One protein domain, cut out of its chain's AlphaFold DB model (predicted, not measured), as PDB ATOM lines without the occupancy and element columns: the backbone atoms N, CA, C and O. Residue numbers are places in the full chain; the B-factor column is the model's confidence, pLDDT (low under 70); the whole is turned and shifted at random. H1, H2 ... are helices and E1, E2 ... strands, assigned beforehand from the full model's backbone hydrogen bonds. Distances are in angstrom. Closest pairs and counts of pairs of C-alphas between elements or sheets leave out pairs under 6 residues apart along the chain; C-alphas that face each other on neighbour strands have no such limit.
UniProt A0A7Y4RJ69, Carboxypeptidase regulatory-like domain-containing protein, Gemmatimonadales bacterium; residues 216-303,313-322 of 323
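This is residues 216 to 303 and 313 to 322 of the 323 residues of the protein "Carboxypeptidase regulatory-like domain-containing protein" of Gemmatimonadales bacterium (UniProt A0A7Y4RJ69). The core is one twisted five-stranded sheet, with the long strands E4 and E5 side by side through its middle and the shorter E1 on one side of them and the hairpin E2 and E3 on the other. Three short helices sit round this sheet: H1 beside it at its own level, H2 and H3 only grazing it, and one long stretch with no named element, residues 263 to 274, links E3 to E4. The printed part has 98 residues, with three named helices and five named strands in the order E1 H1 H2 E2 E3 E4 H3 E5. The sheet runs E1 E4 E5 E2 E3 and is mixed; the class is mixed, helices and strands, with under half of the residues in named elements. The whole is compact, with a radius of gyration of the C-alphas of 13.0 A and spans of 41 by 29 by 24 A.

Begin at E1, residues 223 to 225, an edge strand antiparallel to E4, residues 275 to 282; N 224 and O 278 are 2.8 A apart, within hydrogen-bond range. E4 is antiparallel to E5, residues 315 to 321, where N 279 and O 318 are 2.8 A apart. E5 is parallel to E2, residues 253 to 256, with N 255 and O 317 at 2.8 A. E2 forms a hairpin with the edge strand E3, residues 260 to 262, where N 256 and O 260 are 2.8 A apart. From edge to edge the strands' lines turn by 65 degrees. After E1 look at H1, residues 226 to 232, on the sheet and at the sheet's level with a height of 1.9 A, its local plane resting on only just enough C-alphas, 6; its closest pair with E4 is the C-alphas of Ala 226 and Glu 276, 4.4 A. H2, residues 241 to 246, only grazes the sheet with residues 242 to 246 and is near E4. E1, H1 H2 and E2 form a split strand-helix-strand unit, two strands running the same way with E4 and E5 between them, and its crossover is right-handed. H3, residues 290 to 294, only grazes the sheet with residues 291 to 294; H3 and E3 come closest at the C-alphas of Leu 294 and Val 261, 8.0 A. H2 and H3 have every O i to N i+4 pair within hydrogen-bond range; H1 has 1 of 3, and 3 of 4 O i to N i+3 pairs.

Find C-alpha 223 at (114.973, 105.450, 226.387), where E1 begins. H1 follows, 10.1 A long, then H2, 8.5 A, E2, 9.9 A, and the short E3. E4 starts at C-alpha 275, (121.697, 97.904, 220.171), and runs 20.5 A; after the short H3, E5 runs 19.4 A to C-alpha 321 at (126.112, 99.330, 220.321).

The C-alphas farthest apart are those of Gly 234 and Gly 301, 41.8 A. Residues 304 to 312 are not printed, and C-alphas 303 and 313 are 13.2 A apart across this cut. Of the links printed whole, E3 to E4 is long, with residues 263 to 274. Confidence is low, under 70, at residues 248 to 251, 299 to 303 and 313 to 314.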
ATOM      1  N   ALA A 216     119.645 107.547 236.072       91.81
ATOM      2  CA  ALA A 216     119.136 107.875 237.395       91.81
ATOM      3  C   ALA A 216     118.043 108.958 237.396       91.81
ATOM      4  O   ALA A 216     117.131 108.863 238.221       91.81
ATOM      5  N   PHE A 217     118.132 109.958 236.511       91.75
ATOM      6  CA  PHE A 217     117.321 111.183 236.611       91.75
ATOM      7  C   PHE A 217     116.437 111.499 235.397       91.75
ATOM      8  O   PHE A 217     115.417 112.163 235.572       91.75
ATOM      9  N   ASN A 218     116.765 111.032 234.187       92.00
ATOM     10  CA  ASN A 218     115.867 111.211 233.043       92.00
ATOM     11  C   ASN A 218     114.678 110.247 233.136       92.00
ATOM     12  O   ASN A 218     114.763 109.148 233.693       92.00
ATOM     13  N   SER A 219     113.562 110.647 232.526       91.19
ATOM     14  CA  SER A 219     112.377 109.802 232.409       91.19
ATOM     15  C   SER A 219     112.705 108.490 231.690       91.19
ATOM     16  O   SER A 219     113.348 108.482 230.643       91.19
ATOM     17  N   ARG A 220     112.184 107.361 232.187       89.38
ATOM     18  CA  ARG A 220     112.288 106.072 231.476       89.38
ATOM     19  C   ARG A 220     111.640 106.118 230.089       89.38
ATOM     20  O   ARG A 220     111.986 105.316 229.228       89.38
ATOM     21  N   TRP A 221     110.740 107.077 229.856       89.25
ATOM     22  CA  TRP A 221     110.101 107.275 228.563       89.25
ATOM     23  C   TRP A 221     111.048 107.793 227.478       89.25
ATOM     24  O   TRP A 221     110.709 107.637 226.312       89.25
ATOM     25  N   THR A 222     112.227 108.318 227.821       91.88
ATOM     26  CA  THR A 222     113.216 108.841 226.858       91.88
ATOM     27  C   THR A 222     114.297 107.824 226.482       91.88
ATOM     28  O   THR A 222     115.383 108.203 226.047       91.88
ATOM     29  N   ARG A 223     114.049 106.533 226.729       93.75
ATOM     30  CA  ARG A 223     114.973 105.450 226.387       93.75
ATOM     31  C   ARG A 223     114.269 104.121 226.132       93.75
ATOM     32  O   ARG A 223     113.161 103.909 226.626       93.75
ATOM     33  N   MET A 224     114.939 103.229 225.413       94.12
ATOM     34  CA  MET A 224     114.559 101.830 225.221       94.12
ATOM     35  C   MET A 224     115.729 100.906 225.539       94.12
ATOM     36  O   MET A 224     116.804 101.068 224.967       94.12
ATOM     37  N   THR A 225     115.524  99.948 226.444       91.25
ATOM     38  CA  THR A 225     116.561  98.971 226.824       91.25
ATOM     39  C   THR A 225     116.654  97.821 225.821       91.25
ATOM     40  O   THR A 225     115.727  97.597 225.044       91.25
ATOM     41  N   ALA A 226     117.737  97.044 225.880       87.44
ATOM     42  CA  ALA A 226     117.929  95.825 225.094       87.44
ATOM     43  C   ALA A 226     116.702  94.895 225.095       87.44
ATOM     44  O   ALA A 226     116.318  94.376 224.049       87.44
ATOM     45  N   GLU A 227     116.058  94.700 226.252       87.06
ATOM     46  CA  GLU A 227     114.881  93.826 226.365       87.06
ATOM     47  C   GLU A 227     113.637  94.431 225.698       87.06
ATOM     48  O   GLU A 227     112.811  93.710 225.137       87.06
ATOM     49  N   GLU A 228     113.492  95.758 225.716       91.69
ATOM     50  CA  GLU A 228     112.414  96.445 225.004       91.69
ATOM     51  C   GLU A 228     112.650  96.446 223.489       91.69
ATOM     52  O   GLU A 228     111.713  96.196 222.732       91.69
ATOM     53  N   LEU A 229     113.893  96.674 223.050       91.62
ATOM     54  CA  LEU A 229     114.300  96.653 221.640       91.62
ATOM     55  C   LEU A 229     114.119  95.265 221.021       91.62
ATOM     56  O   LEU A 229     113.642  95.158 219.894       91.62
ATOM     57  N   ARG A 230     114.369  94.198 221.789       90.06
ATOM     58  CA  ARG A 230     114.173  92.806 221.356       90.06
ATOM     59  C   ARG A 230     112.725  92.486 220.958       90.06
ATOM     60  O   ARG A 230     112.495  91.549 220.197       90.06
ATOM     61  N   LYS A 231     111.737  93.257 221.429       93.00
ATOM     62  CA  LYS A 231     110.328  93.134 220.993       93.00
ATOM     63  C   LYS A 231     110.104  93.627 219.560       93.00
ATOM     64  O   LYS A 231     109.088  93.300 218.956       93.00
ATOM     65  N   SER A 232     111.055  94.387 219.025       93.81
ATOM     66  CA  SER A 232     111.097  94.906 217.658       93.81
ATOM     67  C   SER A 232     112.193  94.226 216.829       93.81
ATOM     68  O   SER A 232     112.741  94.850 215.927       93.81
ATOM     69  N   LYS A 233     112.530  92.966 217.144       90.38
ATOM     70  CA  LYS A 233     113.554  92.183 216.438       90.38
ATOM     71  C   LYS A 233     113.387  92.261 214.914       90.38
ATOM     72  O   LYS A 233     112.264  92.131 214.420       90.38
ATOM     73  N   GLY A 234     114.493  92.444 214.191       90.06
ATOM     74  CA  GLY A 234     114.520  92.566 212.730       90.06
ATOM     75  C   GLY A 234     113.935  93.864 212.163       90.06
ATOM     76  O   GLY A 234     113.720  93.945 210.958       90.06
ATOM     77  N   LYS A 235     113.635  94.866 213.001       92.88
ATOM     78  CA  LYS A 235     113.205  96.196 212.548       92.88
ATOM     79  C   LYS A 235     114.337  97.204 212.663       92.88
ATOM     80  O   LYS A 235     115.106  97.177 213.628       92.88
ATOM     81  N   SER A 236     114.346  98.162 211.746       93.25
ATOM     82  CA  SER A 236     115.139  99.379 211.882       93.25
ATOM     83  C   SER A 236     114.544 100.315 212.935       93.25
ATOM     84  O   SER A 236     113.340 100.277 213.214       93.25
ATOM     85  N   LEU A 237     115.359 101.199 213.516       91.56
ATOM     86  CA  LEU A 237     114.900 102.121 214.562       91.56
ATOM     87  C   LEU A 237     113.756 103.031 214.105       91.56
ATOM     88  O   LEU A 237     112.848 103.300 214.893       91.56
ATOM     89  N   CYS A 238     113.767 103.477 212.848       89.62
ATOM     90  CA  CYS A 238     112.716 104.349 212.315       89.62
ATOM     91  C   CYS A 238     111.330 103.671 212.246       89.62
ATOM     92  O   CYS A 238     110.308 104.352 212.349       89.62
ATOM     93  N   ASP A 239     111.280 102.337 212.169       92.62
ATOM     94  CA  ASP A 239     110.034 101.560 212.122       92.62
ATOM     95  C   ASP A 239     109.468 101.231 213.508       92.62
ATOM     96  O   ASP A 239     108.350 100.714 213.637       92.62
ATOM     97  N   ILE A 240     110.214 101.521 214.575       93.88
ATOM     98  CA  ILE A 240     109.750 101.297 215.942       93.88
ATOM     99  C   ILE A 240     108.719 102.382 216.290       93.88
ATOM    100  O   ILE A 240     109.087 103.555 216.385       93.88
ATOM    101  N   PRO A 241     107.445 102.039 216.582       92.12
ATOM    102  CA  PRO A 241     106.381 103.034 216.768       92.12
ATOM    103  C   PRO A 241     106.696 104.101 217.826       92.12
ATOM    104  O   PRO A 241     106.385 105.280 217.652       92.12
ATOM    105  N   ARG A 242     107.355 103.704 218.918       91.25
ATOM    106  CA  ARG A 242     107.766 104.614 219.995       91.25
ATOM    107  C   ARG A 242     108.823 105.625 219.540       91.25
ATOM    108  O   ARG A 242     108.722 106.793 219.901       91.25
ATOM    109  N   ILE A 243     109.790 105.198 218.730       90.19
ATOM    110  CA  ILE A 243     110.817 106.081 218.163       90.19
ATOM    111  C   ILE A 243     110.184 106.983 217.106       90.19
ATOM    112  O   ILE A 243     110.255 108.201 217.240       90.19
ATOM    113  N   ARG A 244     109.459 106.403 216.142       88.81
ATOM    114  CA  ARG A 244     108.769 107.125 215.061       88.81
ATOM    115  C   ARG A 244     107.815 108.211 215.559       88.81
ATOM    116  O   ARG A 244     107.685 109.259 214.947       88.81
ATOM    117  N   SER A 245     107.121 107.961 216.669       87.50
ATOM    118  CA  SER A 245     106.206 108.943 217.270       87.50
ATOM    119  C   SER A 245     106.915 110.050 218.058       87.50
ATOM    120  O   SER A 245     106.330 111.113 218.267       87.50
ATOM    121  N   THR A 246     108.157 109.821 218.496       86.31
ATOM    122  CA  THR A 246     108.895 110.770 219.338       86.31
ATOM    123  C   THR A 246     109.887 111.615 218.542       86.31
ATOM    124  O   THR A 246     110.023 112.813 218.802       86.31
ATOM    125  N   ILE A 247     110.570 111.016 217.567       84.12
ATOM    126  CA  ILE A 247     111.529 111.691 216.695       84.12
ATOM    127  C   ILE A 247     110.770 112.193 215.469       84.12
ATOM    128  O   ILE A 247     110.297 111.407 214.659       84.12
ATOM    129  N   ARG A 248     110.587 113.516 215.382       69.38
ATOM    130  CA  ARG A 248     109.770 114.179 214.352       69.38
ATOM    131  C   ARG A 248     110.569 114.590 213.114       69.38
ATOM    132  O   ARG A 248     109.963 114.989 212.127       69.38
ATOM    133  N   ARG A 249     111.903 114.568 213.189       65.38
ATOM    134  CA  ARG A 249     112.804 114.846 212.062       65.38
ATOM    135  C   ARG A 249     113.200 113.548 211.372       65.38
ATOM    136  O   ARG A 249     113.389 112.548 212.057       65.38
ATOM    137  N   GLU A 250     113.354 113.609 210.051       60.69
ATOM    138  CA  GLU A 250     113.871 112.492 209.250       60.69
ATOM    139  C   GLU A 250     115.311 112.139 209.675       60.69
ATOM    140  O   GLU A 250     115.603 110.959 209.848       60.69
ATOM    141  N   ASP A 251     116.123 113.145 210.049       69.38
ATOM    142  CA  ASP A 251     117.522 112.964 210.471       69.38
ATOM    143  C   ASP A 251     117.828 113.647 211.823       69.38
ATOM    144  O   ASP A 251     118.117 114.850 211.887       69.38
ATOM    145  N   PRO A 252     117.727 112.937 212.962       81.19
ATOM    146  CA  PRO A 252     118.218 113.449 214.239       81.19
ATOM    147  C   PRO A 252     119.753 113.452 214.282       81.19
ATOM    148  O   PRO A 252     120.419 112.720 213.556       81.19
ATOM    149  N   ILE A 253     120.333 114.217 215.214       86.62
ATOM    150  CA  ILE A 253     121.763 114.066 215.519       86.62
ATOM    151  C   ILE A 253     121.960 112.695 216.169       86.62
ATOM    152  O   ILE A 253     121.389 112.431 217.232       86.62
ATOM    153  N   LEU A 254     122.773 111.841 215.555       90.19
ATOM    154  CA  LEU A 254     123.104 110.534 216.098       90.19
ATOM    155  C   LEU A 254     124.335 110.648 217.000       90.19
ATOM    156  O   LEU A 254     125.349 111.237 216.628       90.19
ATOM    157  N   ILE A 255     124.249 110.079 218.198       92.50
ATOM    158  CA  ILE A 255     125.374 109.973 219.123       92.50
ATOM    159  C   ILE A 255     125.655 108.495 219.375       92.50
ATOM    160  O   ILE A 255     124.826 107.786 219.939       92.50
ATOM    161  N   VAL A 256     126.833 108.019 218.995       92.38
ATOM    162  CA  VAL A 256     127.243 106.628 219.183       92.38
ATOM    163  C   VAL A 256     128.076 106.513 220.457       92.38
ATOM    164  O   VAL A 256     129.011 107.284 220.696       92.38
ATOM    165  N   ASN A 257     127.685 105.576 221.324       91.25
ATOM    166  CA  ASN A 257     128.346 105.244 222.590       91.25
ATOM    167  C   ASN A 257     128.586 106.454 223.516       91.25
ATOM    168  O   ASN A 257     129.480 106.451 224.363       91.25
ATOM    169  N   GLY A 258     127.771 107.500 223.353       91.25
ATOM    170  CA  GLY A 258     127.777 108.716 224.162       91.25
ATOM    171  C   GLY A 258     128.925 109.697 223.908       91.25
ATOM    172  O   GLY A 258     129.019 110.676 224.646       91.25
ATOM    173  N   TYR A 259     129.781 109.484 222.904       90.69
ATOM    174  CA  TYR A 259     130.901 110.399 222.623       90.69
ATOM    175  C   TYR A 259     131.186 110.661 221.141       90.69
ATOM    176  O   TYR A 259     131.864 111.645 220.839       90.69
ATOM    177  N   GLU A 260     130.711 109.816 220.229       90.62
ATOM    178  CA  GLU A 260     130.884 110.000 218.789       90.62
ATOM    179  C   GLU A 260     129.627 110.644 218.207       90.62
ATOM    180  O   GLU A 260     128.529 110.131 218.392       90.62
ATOM    181  N   VAL A 261     129.772 111.795 217.553       89.81
ATOM    182  CA  VAL A 261     128.646 112.551 216.993       89.81
ATOM    183  C   VAL A 261     128.652 112.382 215.486       89.81
ATOM    184  O   VAL A 261     129.604 112.795 214.825       89.81
ATOM    185  N   ILE A 262     127.565 111.836 214.955       85.81
ATOM    186  CA  ILE A 262     127.342 111.664 213.526       85.81
ATOM    187  C   ILE A 262     126.159 112.552 213.138       85.81
ATOM    188  O   ILE A 262     125.082 112.496 213.739       85.81
ATOM    189  N   ARG A 263     126.389 113.431 212.164       80.38
ATOM    190  CA  ARG A 263     125.346 114.277 211.578       80.38
ATOM    191  C   ARG A 263     124.826 113.574 210.329       80.38
ATOM    192  O   ARG A 263     125.617 112.945 209.634       80.38
ATOM    193  N   ASP A 264     123.522 113.677 210.093       71.12
ATOM    194  CA  ASP A 264     122.871 113.197 208.868       71.12
ATOM    195  C   ASP A 264     122.968 111.670 208.666       71.12
ATOM    196  O   ASP A 264     123.281 111.188 207.581       71.12
ATOM    197  N   TRP A 265     122.713 110.897 209.735       78.81
ATOM    198  CA  TRP A 265     122.627 109.434 209.668       78.81
ATOM    199  C   TRP A 265     121.183 108.958 209.871       78.81
ATOM    200  O   TRP A 265     120.623 109.169 210.958       78.81
ATOM    201  N   PRO A 266     120.573 108.280 208.884       84.62
ATOM    202  CA  PRO A 266     119.172 107.903 208.963       84.62
ATOM    203  C   PRO A 266     118.963 106.796 209.998       84.62
ATOM    204  O   PRO A 266     119.633 105.762 210.005       84.62
ATOM    205  N   LEU A 267     117.944 106.955 210.847       87.88
ATOM    206  CA  LEU A 267     117.580 105.925 211.831       87.88
ATOM    207  C   LEU A 267     117.170 104.593 211.181       87.88
ATOM    208  O   LEU A 267     117.151 103.559 211.849       87.88
ATOM    209  N   CYS A 268     116.810 104.605 209.897       88.25
ATOM    210  CA  CYS A 268     116.432 103.404 209.159       88.25
ATOM    211  C   CYS A 268     117.615 102.471 208.848       88.25
ATOM    212  O   CYS A 268     117.387 101.292 208.593       88.25
ATOM    213  N   GLU A 269     118.855 102.957 208.921       87.75
ATOM    214  CA  GLU A 269     120.062 102.137 208.727       87.75
ATOM    215  C   GLU A 269     120.529 101.432 210.008       87.75
ATOM    216  O   GLU A 269     121.510 100.694 209.997       87.75
ATOM    217  N   ILE A 270     119.842 101.655 211.130       89.75
ATOM    218  CA  ILE A 270     120.224 101.103 212.428       89.75
ATOM    219  C   ILE A 270     119.221 100.019 212.815       89.75
ATOM    220  O   ILE A 270     118.056 100.310 213.098       89.75
ATOM    221  N   GLU A 271     119.682  98.774 212.876       92.25
ATOM    222  CA  GLU A 271     118.867  97.645 213.318       92.25
ATOM    223  C   GLU A 271     118.722  97.623 214.843       92.25
ATOM    224  O   GLU A 271     119.690  97.777 215.590       92.25
ATOM    225  N   ALA A 272     117.507  97.365 215.334       92.50
ATOM    226  CA  ALA A 272     117.239  97.257 216.769       92.50
ATOM    227  C   ALA A 272     118.049  96.136 217.452       92.50
ATOM    228  O   ALA A 272     118.325  96.208 218.650       92.50
ATOM    229  N   ASP A 273     118.424  95.108 216.689       89.25
ATOM    230  CA  ASP A 273     119.145  93.933 217.177       89.25
ATOM    231  C   ASP A 273     120.616  94.216 217.495       89.25
ATOM    232  O   ASP A 273     121.213  93.508 218.315       89.25
ATOM    233  N   ASP A 274     121.170  95.287 216.929       89.94
ATOM    234  CA  ASP A 274     122.552  95.711 217.131       89.94
ATOM    235  C   ASP A 274     122.723  96.681 218.302       89.94
ATOM    236  O   ASP A 274     123.815  97.207 218.513       89.94
ATOM    237  N   LEU A 275     121.682  96.905 219.106       91.88
ATOM    238  CA  LEU A 275     121.697  97.904 220.171       91.88
ATOM    239  C   LEU A 275     121.413  97.306 221.551       91.88
ATOM    240  O   LEU A 275     120.558  96.438 221.732       91.88
ATOM    241  N   GLU A 276     122.126  97.813 222.553       90.81
ATOM    242  CA  GLU A 276     121.877  97.508 223.964       90.81
ATOM    243  C   GLU A 276     120.984  98.547 224.652       90.81
ATOM    244  O   GLU A 276     120.281  98.258 225.625       90.81
ATOM    245  N   LEU A 277     121.031  99.787 224.173       94.19
ATOM    246  CA  LEU A 277     120.264 100.901 224.706       94.19
ATOM    247  C   LEU A 277     120.119 101.959 223.615       94.19
ATOM    248  O   LEU A 277     121.080 102.285 222.918       94.19
ATOM    249  N   VAL A 278     118.925 102.531 223.514       95.31
ATOM    250  CA  VAL A 278     118.680 103.759 222.756       95.31
ATOM    251  C   VAL A 278     118.141 104.802 223.715       95.31
ATOM    252  O   VAL A 278     117.195 104.531 224.449       95.31
ATOM    253  N   GLU A 279     118.722 105.990 223.715       94.62
ATOM    254  CA  GLU A 279     118.215 107.175 224.402       94.62
ATOM    255  C   GLU A 279     117.849 108.235 223.364       94.62
ATOM    256  O   GLU A 279     118.406 108.275 222.270       94.62
ATOM    257  N   TRP A 280     116.934 109.129 223.707       93.25
ATOM    258  CA  TRP A 280     116.647 110.290 222.876       93.25
ATOM    259  C   TRP A 280     116.267 111.492 223.720       93.25
ATOM    260  O   TRP A 280     115.828 111.365 224.865       93.25
ATOM    261  N   GLY A 281     116.387 112.679 223.144       89.31
ATOM    262  CA  GLY A 281     116.005 113.896 223.835       89.31
ATOM    263  C   GLY A 281     116.243 115.147 223.016       89.31
ATOM    264  O   GLY A 281     116.396 115.112 221.796       89.31
ATOM    265  N   THR A 282     116.253 116.271 223.721       83.38
ATOM    266  CA  THR A 282     116.631 117.579 223.187       83.38
ATOM    267  C   THR A 282     117.841 118.106 223.954       83.38
ATOM    268  O   THR A 282     118.086 117.698 225.093       83.38
ATOM    269  N   ASN A 283     118.623 118.984 223.326       72.62
ATOM    270  CA  ASN A 283     119.970 119.354 223.785       72.62
ATOM    271  C   ASN A 283     120.048 119.874 225.232       72.62
ATOM    272  O   ASN A 283     121.063 119.660 225.878       72.62
ATOM    273  N   CYS A 284     118.999 120.523 225.748       76.81
ATOM    274  CA  CYS A 284     119.015 121.145 227.081       76.81
ATOM    275  C   CYS A 284     118.096 120.463 228.111       76.81
ATOM    276  O   CYS A 284     117.881 121.003 229.195       76.81
ATOM    277  N   LYS A 285     117.533 119.287 227.792       81.38
ATOM    278  CA  LYS A 285     116.679 118.514 228.718       81.38
ATOM    279  C   LYS A 285     117.371 117.260 229.267       81.38
ATOM    280  O   LYS A 285     116.734 116.469 229.959       81.38
ATOM    281  N   ASP A 286     118.662 117.070 228.987       87.06
ATOM    282  CA  ASP A 286     119.440 115.953 229.520       87.06
ATOM    283  C   ASP A 286     119.948 116.251 230.946       87.06
ATOM    284  O   ASP A 286     120.530 117.302 231.202       87.06
ATOM    285  N   ALA A 287     119.734 115.335 231.898       89.38
ATOM    286  CA  ALA A 287     120.128 115.559 233.292       89.38
ATOM    287  C   ALA A 287     121.648 115.604 233.532       89.38
ATOM    288  O   ALA A 287     122.068 116.103 234.573       89.38
ATOM    289  N   SER A 288     122.467 115.075 232.617       90.81
ATOM    290  CA  SER A 288     123.929 115.136 232.743       90.81
ATOM    291  C   SER A 288     124.512 116.494 232.347       90.81
ATOM    292  O   SER A 288     125.622 116.807 232.762       90.81
ATOM    293  N   GLY A 289     123.809 117.269 231.513       87.31
ATOM    294  CA  GLY A 289     124.359 118.413 230.775       87.31
ATOM    295  C   GLY A 289     125.399 118.025 229.710       87.31
ATOM    296  O   GLY A 289     125.861 118.874 228.950       87.31
ATOM    297  N   GLY A 290     125.776 116.744 229.646       88.50
ATOM    298  CA  GLY A 290     126.834 116.234 228.783       88.50
ATOM    299  C   GLY A 290     126.471 116.273 227.304       88.50
ATOM    300  O   GLY A 290     127.357 116.463 226.474       88.50
ATOM    301  N   VAL A 291     125.184 116.162 226.949       88.75
ATOM    302  CA  VAL A 291     124.772 116.206 225.536       88.75
ATOM    303  C   VAL A 291     124.883 117.623 224.985       88.75
ATOM    304  O   VAL A 291     125.438 117.809 223.904       88.75
ATOM    305  N   GLY A 292     124.438 118.630 225.742       84.38
ATOM    306  CA  GLY A 292     124.636 120.035 225.377       84.38
ATOM    307  C   GLY A 292     126.114 120.362 225.141       84.38
ATOM    308  O   GLY A 292     126.466 120.875 224.079       84.38
ATOM    309  N   LEU A 293     126.990 119.960 226.070       84.88
ATOM    310  CA  LEU A 293     128.443 120.133 225.942       84.88
ATOM    311  C   LEU A 293     129.021 119.398 224.725       84.88
ATOM    312  O   LEU A 293     129.803 119.979 223.973       84.88
ATOM    313  N   LEU A 294     128.623 118.142 224.503       87.56
ATOM    314  CA  LEU A 294     129.086 117.331 223.375       87.56
ATOM    315  C   LEU A 294     128.712 117.959 222.026       87.56
ATOM    316  O   LEU A 294     129.500 117.913 221.082       87.56
ATOM    317  N   LEU A 295     127.526 118.562 221.946       85.62
ATOM    318  CA  LEU A 295     127.007 119.194 220.737       85.62
ATOM    319  C   LEU A 295     127.404 120.670 220.598       85.62
ATOM    320  O   LEU A 295     126.986 121.311 219.634       85.62
ATOM    321  N   GLY A 296     128.173 121.224 221.544       81.75
ATOM    322  CA  GLY A 296     128.524 122.647 221.569       81.75
ATOM    323  C   GLY A 296     127.306 123.566 221.723       81.75
ATOM    324  O   GLY A 296     127.322 124.702 221.256       81.75
ATOM    325  N   THR A 297     126.224 123.067 222.324       79.44
ATOM    326  CA  THR A 297     125.003 123.834 222.579       79.44
ATOM    327  C   THR A 297     125.091 124.504 223.942       79.44
ATOM    328  O   THR A 297     125.273 123.841 224.962       79.44
ATOM    329  N   HIS A 298     124.914 125.822 223.962       70.19
ATOM    330  CA  HIS A 298     124.906 126.601 225.193       70.19
ATOM    331  C   HIS A 298     123.517 126.582 225.836       70.19
ATOM    332  O   HIS A 298     122.560 127.117 225.278       70.19
ATOM    333  N   CYS A 299     123.400 125.947 227.000       69.38
ATOM    334  CA  CYS A 299     122.149 125.835 227.750       69.38
ATOM    335  C   CYS A 299     122.146 126.814 228.945       69.38
ATOM    336  O   CYS A 299     122.183 126.384 230.094       69.38
ATOM    337  N   GLU A 300     122.114 128.132 228.695       58.09
ATOM    338  CA  GLU A 300     121.982 129.180 229.737       58.09
ATOM    339  C   GLU A 300     120.545 129.730 229.881       58.09
ATOM    340  O   GLU A 300     120.024 130.365 228.966       58.09
ATOM    341  N   GLY A 301     119.887 129.457 231.021       56.97
ATOM    342  CA  GLY A 301     118.476 129.802 231.280       56.97
ATOM    343  C   GLY A 301     117.670 128.718 232.035       56.97
ATOM    344  O   GLY A 301     118.158 127.604 232.235       56.97
ATOM    345  N   PRO A 302     116.436 129.014 232.496       54.16
ATOM    346  CA  PRO A 302     115.504 128.010 233.021       54.16
ATOM    347  C   PRO A 302     115.213 126.922 231.976       54.16
ATOM    348  O   PRO A 302     114.967 127.242 230.813       54.16
ATOM    349  N   ARG A 303     115.173 125.639 232.379       53.25
ATOM    350  CA  ARG A 303     114.944 124.473 231.483       53.25
ATOM    351  C   ARG A 303     113.704 124.599 230.576       53.25
ATOM    352  O   ARG A 303     113.640 123.931 229.544       53.25
ATOM    353  N   TYR A 313     115.910 123.387 217.604       52.59
ATOM    354  CA  TYR A 313     116.573 122.463 218.535       52.59
ATOM    355  C   TYR A 313     116.564 121.013 218.024       52.59
ATOM    356  O   TYR A 313     115.522 120.363 217.926       52.59
ATOM    357  N   GLY A 314     117.753 120.546 217.626       62.66
ATOM    358  CA  GLY A 314     118.009 119.211 217.101       62.66
ATOM    359  C   GLY A 314     117.625 118.165 218.133       62.66
ATOM    360  O   GLY A 314     118.152 118.154 219.242       62.66
ATOM    361  N   GLN A 315     116.673 117.306 217.787       81.44
ATOM    362  CA  GLN A 315     116.494 116.076 218.539       81.44
ATOM    363  C   GLN A 315     117.759 115.251 218.348       81.44
ATOM    364  O   GLN A 315     118.305 115.190 217.242       81.44
ATOM    365  N   TRP A 316     118.223 114.641 219.424       88.69
ATOM    366  CA  TRP A 316     119.317 113.693 219.363       88.69
ATOM    367  C   TRP A 316     118.788 112.299 219.663       88.69
ATOM    368  O   TRP A 316     117.859 112.121 220.461       88.69
ATOM    369  N   VAL A 317     119.404 111.320 219.018       93.06
ATOM    370  CA  VAL A 317     119.256 109.902 219.326       93.06
ATOM    371  C   VAL A 317     120.635 109.403 219.705       93.06
ATOM    372  O   VAL A 317     121.591 109.588 218.962       93.06
ATOM    373  N   MET A 318     120.757 108.805 220.881       94.44
ATOM    374  CA  MET A 318     121.996 108.207 221.347       94.44
ATOM    375  C   MET A 318     121.847 106.695 221.361       94.44
ATOM    376  O   MET A 318     120.934 106.167 221.996       94.44
ATOM    377  N   ILE A 319     122.744 106.003 220.671       94.62
ATOM    378  CA  ILE A 319     122.755 104.549 220.576       94.62
ATOM    379  C   ILE A 319     123.959 103.976 221.320       94.62
ATOM    380  O   ILE A 319     125.056 104.534 221.288       94.62
ATOM    381  N   TRP A 320     123.745 102.844 221.974       93.38
ATOM    382  CA  TRP A 320     124.783 102.061 222.634       93.38
ATOM    383  C   TRP A 320     124.872 100.705 221.942       93.38
ATOM    384  O   TRP A 320     123.897  99.947 221.947       93.38
ATOM    385  N   THR A 321     126.005 100.422 221.299       87.19
ATOM    386  CA  THR A 321     126.112  99.330 220.321       87.19
ATOM    387  C   THR A 321     126.376  97.964 220.957       87.19
ATOM    388  O   THR A 321     127.062  97.814 221.977       87.19
ATOM    389  N   ARG A 322     125.840  96.925 220.304       77.38
ATOM    390  CA  ARG A 322     126.105  95.509 220.579       77.38
ATOM    391  C   ARG A 322     127.411  94.992 219.988       77.38
ATOM    392  O   ARG A 322     127.783  93.858 220.282       77.38
TER     393      ARG A 322